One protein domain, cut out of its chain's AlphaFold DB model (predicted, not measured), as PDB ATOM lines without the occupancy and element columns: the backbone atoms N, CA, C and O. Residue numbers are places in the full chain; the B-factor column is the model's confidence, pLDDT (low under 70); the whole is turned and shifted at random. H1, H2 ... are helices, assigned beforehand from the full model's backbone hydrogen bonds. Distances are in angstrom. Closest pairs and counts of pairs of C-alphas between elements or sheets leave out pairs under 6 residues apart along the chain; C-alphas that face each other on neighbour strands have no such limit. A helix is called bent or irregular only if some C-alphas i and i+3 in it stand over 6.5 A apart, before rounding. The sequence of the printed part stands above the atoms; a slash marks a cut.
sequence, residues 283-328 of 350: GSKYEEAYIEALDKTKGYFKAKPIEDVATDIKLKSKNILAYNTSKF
ATOM      1  N   GLY A 283     -72.856 113.240 -30.757       93.12
ATOM      2  CA  GLY A 283     -72.890 111.998 -31.528       93.12
ATOM      3  C   GLY A 283     -71.941 110.924 -30.990       93.12
ATOM      4  O   GLY A 283     -72.263 109.739 -31.092       93.12
ATOM      5  N   SER A 284     -70.838 111.318 -30.338       95.44
ATOM      6  CA  SER A 284     -69.890 110.381 -29.730       95.44
ATOM      7  C   SER A 284     -70.536 109.512 -28.646       95.44
ATOM      8  O   SER A 284     -70.209 108.336 -28.524       95.44
ATOM      9  N   LYS A 285     -71.504 110.043 -27.885       96.06
ATOM     10  CA  LYS A 285     -72.190 109.290 -26.819       96.06
ATOM     11  C   LYS A 285     -73.032 108.161 -27.396       96.06
ATOM     12  O   LYS A 285     -73.058 107.056 -26.853       96.06
ATOM     13  N   TYR A 286     -73.724 108.445 -28.497       93.00
ATOM     14  CA  TYR A 286     -74.503 107.437 -29.204       93.00
ATOM     15  C   TYR A 286     -73.589 106.420 -29.897       93.00
ATOM     16  O   TYR A 286     -73.871 105.226 -29.848       93.00
ATOM     17  N   GLU A 287     -72.477 106.867 -30.488       95.56
ATOM     18  CA  GLU A 287     -71.470 105.990 -31.098       95.56
ATOM     19  C   GLU A 287     -70.886 104.996 -30.083       95.56
ATOM     20  O   GLU A 287     -70.887 103.792 -30.338       95.56
ATOM     21  N   GLU A 288     -70.472 105.467 -28.904       95.69
ATOM     22  CA  GLU A 288     -69.978 104.621 -27.809       95.69
ATOM     23  C   GLU A 288     -71.012 103.561 -27.400       95.69
ATOM     24  O   GLU A 288     -70.698 102.369 -27.321       95.69
ATOM     25  N   ALA A 289     -72.268 103.974 -27.197       96.56
ATOM     26  CA  ALA A 289     -73.355 103.066 -26.839       96.56
ATOM     27  C   ALA A 289     -73.649 102.038 -27.945       96.56
ATOM     28  O   ALA A 289     -73.944 100.875 -27.654       96.56
ATOM     29  N   TYR A 290     -73.547 102.451 -29.211       95.69
ATOM     30  CA  TYR A 290     -73.751 101.587 -30.369       95.69
ATOM     31  C   TYR A 290     -72.641 100.543 -30.515       95.69
ATOM     32  O   TYR A 290     -72.929  99.362 -30.720       95.69
ATOM     33  N   ILE A 291     -71.375 100.945 -30.358       95.31
ATOM     34  CA  ILE A 291     -70.229 100.026 -30.374       95.31
ATOM     35  C   ILE A 291     -70.364  98.997 -29.247       95.31
ATOM     36  O   ILE A 291     -70.208  97.799 -29.485       95.31
ATOM     37  N   GLU A 292     -70.731  99.431 -28.039       95.44
ATOM     38  CA  GLU A 292     -70.952  98.524 -26.910       95.44
ATOM     39  C   GLU A 292     -72.098  97.530 -27.187       95.44
ATOM     40  O   GLU A 292     -71.983  96.335 -26.891       95.44
ATOM     41  N   ALA A 293     -73.200  97.990 -27.790       94.75
ATOM     42  CA  ALA A 293     -74.309  97.126 -28.194       94.75
ATOM     43  C   ALA A 293     -73.882  96.090 -29.248       94.75
ATOM     44  O   ALA A 293     -74.244  94.910 -29.150       94.75
ATOM     45  N   LEU A 294     -73.094  96.508 -30.240       92.50
ATOM     46  CA  LEU A 294     -72.554  95.629 -31.274       92.50
ATOM     47  C   LEU A 294     -71.617  94.571 -30.676       92.50
ATOM     48  O   LEU A 294     -71.732  93.381 -30.972       92.50
ATOM     49  N   ASP A 295     -70.727  94.978 -29.775       91.69
ATOM     50  CA  ASP A 295     -69.809  94.066 -29.098       91.69
ATOM     51  C   ASP A 295     -70.554  93.016 -28.269       91.69
ATOM     52  O   ASP A 295     -70.226  91.827 -28.333       91.69
ATOM     53  N   LYS A 296     -71.622  93.422 -27.573       88.88
ATOM     54  CA  LYS A 296     -72.500  92.524 -26.806       88.88
ATOM     55  C   LYS A 296     -73.349  91.588 -27.671       88.88
ATOM     56  O   LYS A 296     -73.889  90.614 -27.154       88.88
ATOM     57  N   THR A 297     -73.499  91.865 -28.966       84.75
ATOM     58  CA  THR A 297     -74.278  91.026 -29.896       84.75
ATOM     59  C   THR A 297     -73.412  90.075 -30.720       84.75
ATOM     60  O   THR A 297     -73.950  89.226 -31.440       84.75
ATOM     61  N   LYS A 298     -72.080  90.117 -30.578       80.62
ATOM     62  CA  LYS A 298     -71.167  89.169 -31.236       80.62
ATOM     63  C   LYS A 298     -71.574  87.721 -30.935       80.62
ATOM     64  O   LYS A 298     -71.740  87.324 -29.788       80.62
ATOM     65  N   GLY A 299     -71.758  86.925 -31.989       77.94
ATOM     66  CA  GLY A 299     -72.186  85.521 -31.895       77.94
ATOM     67  C   GLY A 299     -73.703  85.283 -31.907       77.94
ATOM     68  O   GLY A 299     -74.115  84.164 -32.215       77.94
ATOM     69  N   TYR A 300     -74.534  86.314 -31.694       75.06
ATOM     70  CA  TYR A 300     -76.008  86.230 -31.719       75.06
ATOM     71  C   TYR A 300     -76.635  86.414 -33.112       75.06
ATOM     72  O   TYR A 300     -77.854  86.377 -33.257       75.06
ATOM     73  N   PHE A 301     -75.805  86.564 -34.145       80.88
ATOM     74  CA  PHE A 301     -76.223  86.725 -35.542       80.88
ATOM     75  C   PHE A 301     -76.696  85.406 -36.182       80.88
ATOM     76  O   PHE A 301     -77.226  85.398 -37.291       80.88
ATOM     77  N   LYS A 302     -76.477  84.262 -35.521       78.94
ATOM     78  CA  LYS A 302     -76.812  82.947 -36.079       78.94
ATOM     79  C   LYS A 302     -78.327  82.752 -36.140       78.94
ATOM     80  O   LYS A 302     -79.006  82.904 -35.131       78.94
ATOM     81  N   ALA A 303     -78.818  82.343 -37.311       80.56
ATOM     82  CA  ALA A 303     -80.219  81.989 -37.559       80.56
ATOM     83  C   ALA A 303     -81.244  83.103 -37.248       80.56
ATOM     84  O   ALA A 303     -82.401  82.803 -36.962       80.56
ATOM     85  N   LYS A 304     -80.836  84.377 -37.332       84.38
ATOM     86  CA  LYS A 304     -81.739  85.528 -37.236       84.38
ATOM     87  C   LYS A 304     -81.730  86.355 -38.527       84.38
ATOM     88  O   LYS A 304     -80.663  86.510 -39.126       84.38
ATOM     89  N   PRO A 305     -82.882  86.896 -38.956       87.88
ATOM     90  CA  PRO A 305     -82.947  87.922 -39.988       87.88
ATOM     91  C   PRO A 305     -82.074  89.133 -39.641       87.88
ATOM     92  O   PRO A 305     -81.956  89.513 -38.477       87.88
ATOM     93  N   ILE A 306     -81.499  89.771 -40.661       87.94
ATOM     94  CA  ILE A 306     -80.682  90.981 -40.477       87.94
ATOM     95  C   ILE A 306     -81.480  92.127 -39.838       87.94
ATOM     96  O   ILE A 306     -80.935  92.860 -39.017       87.94
ATOM     97  N   GLU A 307     -82.772  92.228 -40.154       91.12
ATOM     98  CA  GLU A 307     -83.674  93.252 -39.617       91.12
ATOM     99  C   GLU A 307     -83.887  93.099 -38.102       91.12
ATOM    100  O   GLU A 307     -83.809  94.072 -37.352       91.12
ATOM    101  N   ASP A 308     -84.061  91.862 -37.627       89.50
ATOM    102  CA  ASP A 308     -84.219  91.565 -36.200       89.50
ATOM    103  C   ASP A 308     -82.944  91.905 -35.424       89.50
ATOM    104  O   ASP A 308     -82.994  92.426 -34.310       89.50
ATOM    105  N   VAL A 309     -81.782  91.624 -36.023       89.25
ATOM    106  CA  VAL A 309     -80.484  91.961 -35.432       89.25
ATOM    107  C   VAL A 309     -80.290  93.476 -35.381       89.25
ATOM    108  O   VAL A 309     -79.873  93.998 -34.348       89.25
ATOM    109  N   ALA A 310     -80.622  94.196 -36.455       90.62
ATOM    110  CA  ALA A 310     -80.540  95.653 -36.488       90.62
ATOM    111  C   ALA A 310     -81.459  96.295 -35.435       90.62
ATOM    112  O   ALA A 310     -81.033  97.196 -34.708       90.62
ATOM    113  N   THR A 311     -82.684  95.784 -35.297       91.94
ATOM    114  CA  THR A 311     -83.657  96.237 -34.294       91.94
ATOM    115  C   THR A 311     -83.160  95.987 -32.867       91.94
ATOM    116  O   THR A 311     -83.222  96.888 -32.029       91.94
ATOM    117  N   ASP A 312     -82.603  94.804 -32.589       90.81
ATOM    118  CA  ASP A 312     -82.035  94.458 -31.278       90.81
ATOM    119  C   ASP A 312     -80.827  95.338 -30.924       90.81
ATOM    120  O   ASP A 312     -80.751  95.866 -29.812       90.81
ATOM    121  N   ILE A 313     -79.907  95.562 -31.870       93.69
ATOM    122  CA  ILE A 313     -78.755  96.453 -31.665       93.69
ATOM    123  C   ILE A 313     -79.235  97.881 -31.402       93.69
ATOM    124  O   ILE A 313     -78.762  98.509 -30.455       93.69
ATOM    125  N   LYS A 314     -80.199  98.390 -32.183       94.19
ATOM    126  CA  LYS A 314     -80.783  99.725 -31.979       94.19
ATOM    127  C   LYS A 314     -81.365  99.862 -30.571       94.19
ATOM    128  O   LYS A 314     -81.015 100.801 -29.859       94.19
ATOM    129  N   LEU A 315     -82.197  98.912 -30.142       93.94
ATOM    130  CA  LEU A 315     -82.809  98.933 -28.812       93.94
ATOM    131  C   LEU A 315     -81.760  98.847 -27.694       93.94
ATOM    132  O   LEU A 315     -81.814  99.611 -26.730       93.94
ATOM    133  N   LYS A 316     -80.767  97.961 -27.830       95.12
ATOM    134  CA  LYS A 316     -79.656  97.845 -26.874       95.12
ATOM    135  C   LYS A 316     -78.836  99.124 -26.785       95.12
ATOM    136  O   LYS A 316     -78.490  99.517 -25.677       95.12
ATOM    137  N   SER A 317     -78.574  99.780 -27.913       96.50
ATOM    138  CA  SER A 317     -77.845 101.053 -27.962       96.50
ATOM    139  C   SER A 317     -78.596 102.131 -27.184       96.50
ATOM    140  O   SER A 317     -78.016 102.763 -26.304       96.50
ATOM    141  N   LYS A 318     -79.911 102.271 -27.423       96.56
ATOM    142  CA  LYS A 318     -80.771 103.198 -26.667       96.56
ATOM    143  C   LYS A 318     -80.763 102.894 -25.165       96.56
ATOM    144  O   LYS A 318     -80.594 103.797 -24.350       96.56
ATOM    145  N   ASN A 319     -80.872 101.619 -24.784       96.88
ATOM    146  CA  ASN A 319     -80.817 101.202 -23.378       96.88
ATOM    147  C   ASN A 319     -79.471 101.544 -22.725       96.88
ATOM    148  O   ASN A 319     -79.442 102.104 -21.633       96.88
ATOM    149  N   ILE A 320     -78.356 101.217 -23.385       96.88
ATOM    150  CA  ILE A 320     -77.002 101.501 -22.888       96.88
ATOM    151  C   ILE A 320     -76.807 103.005 -22.712       96.88
ATOM    152  O   ILE A 320     -76.339 103.432 -21.655       96.88
ATOM    153  N   LEU A 321     -77.214 103.808 -23.701       97.44
ATOM    154  CA  LEU A 321     -77.138 105.261 -23.612       97.44
ATOM    155  C   LEU A 321     -77.937 105.780 -22.410       97.44
ATOM    156  O   LEU A 321     -77.391 106.526 -21.598       97.44
ATOM    157  N   ALA A 322     -79.186 105.332 -22.247       96.94
ATOM    158  CA  ALA A 322     -80.039 105.697 -21.118       96.94
ATOM    159  C   ALA A 322     -79.404 105.342 -19.765       96.94
ATOM    160  O   ALA A 322     -79.363 106.187 -18.873       96.94
ATOM    161  N   TYR A 323     -78.830 104.146 -19.610       95.94
ATOM    162  CA  TYR A 323     -78.156 103.755 -18.364       95.94
ATOM    163  C   TYR A 323     -76.877 104.558 -18.090       95.94
ATOM    164  O   TYR A 323     -76.561 104.859 -16.933       95.94
ATOM    165  N   ASN A 324     -76.144 104.931 -19.140       95.88
ATOM    166  CA  ASN A 324     -74.899 105.684 -19.019       95.88
ATOM    167  C   ASN A 324     -75.109 107.167 -18.683       95.88
ATOM    168  O   ASN A 324     -74.169 107.783 -18.183       95.88
ATOM    169  N   THR A 325     -76.319 107.717 -18.849       95.44
ATOM    170  CA  THR A 325     -76.632 109.118 -18.491       95.44
ATOM    171  C   THR A 325     -76.241 109.485 -17.060       95.44
ATOM    172  O   THR A 325     -75.735 110.575 -16.826       95.44
ATOM    173  N   SER A 326     -76.374 108.552 -16.113       92.00
ATOM    174  CA  SER A 326     -75.968 108.739 -14.711       92.00
ATOM    175  C   SER A 326     -74.472 109.037 -14.512       92.00
ATOM    176  O   SER A 326     -74.073 109.534 -13.459       92.00
ATOM    177  N   LYS A 327     -73.637 108.721 -15.511       94.06
ATOM    178  CA  LYS A 327     -72.185 108.949 -15.522       94.06
ATOM    179  C   LYS A 327     -71.791 110.195 -16.319       94.06
ATOM    180  O   LYS A 327     -70.612 110.541 -16.346       94.06
ATOM    181  N   PHE A 328     -72.737 110.825 -17.013       96.12
ATOM    182  CA  PHE A 328     -72.461 111.974 -17.868       96.12
ATOM    183  C   PHE A 328     -72.213 113.235 -17.042       96.12
ATOM    184  O   PHE A 328     -72.708 113.394 -15.922       96.12
TER     185      PHE A 328
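Overview. This is residues 283 to 328 of the 350 residues of the protein "ATP-binding protein" of Bacteroidetes bacterium (UniProt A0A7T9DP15). Two helices cross near their middles as an X, the longer H2 over the shorter H1, and a loop of eight residues joins them at one end. H2 runs along much of the length of the whole, and residues 302 to 308, of which 306 to 308 belong to H2, stick out at one end. The printed part has 46 residues, with two named helices, H1 and then H2, and no named strand; the class is all helix. The whole is only just compact, close to loose, with a radius of gyration of the C-alphas of 11.2 A, and its outline is a rod of 37 by 16 by 15 A.

Arrangement. The longest helix is H2, residues 306 to 327, and it touches H1, residues 283 to 297, with its residues 313 to 321 alone. The closest C-alphas of the two helices are those of Tyr 290 and Ser 317, 4.8 A apart. There are 21 pairs of C-alphas within 8 A, and the centres are 7.6 A apart. The lines of H1 and H2 stand at a steep tilt of 57 degrees, and the helices run opposite ways. Every O i to N i+4 pair of H1 is within hydrogen-bond range, and 16 of 18 are in H2.

Along the chain. H2 measures 31.9 A from C-alpha 306 at (-80.682, 90.981, -40.477) to C-alpha 327 at (-72.185, 108.949, -15.522). It is irregular, but only just: C-alphas 323 and 326 are 6.6 A apart. H1 measures 21.1 A and begins with C-alpha 283 at (-72.890, 111.998, -31.528).

Size, cuts and confidence. The two C-alphas farthest apart are those of Ala 303 and Phe 328, at 36.7 A. The printed part has no cut, and the link from H1 to H2 is short. The mean pLDDT of the printed part is 91.5, and no printed residue is under 70.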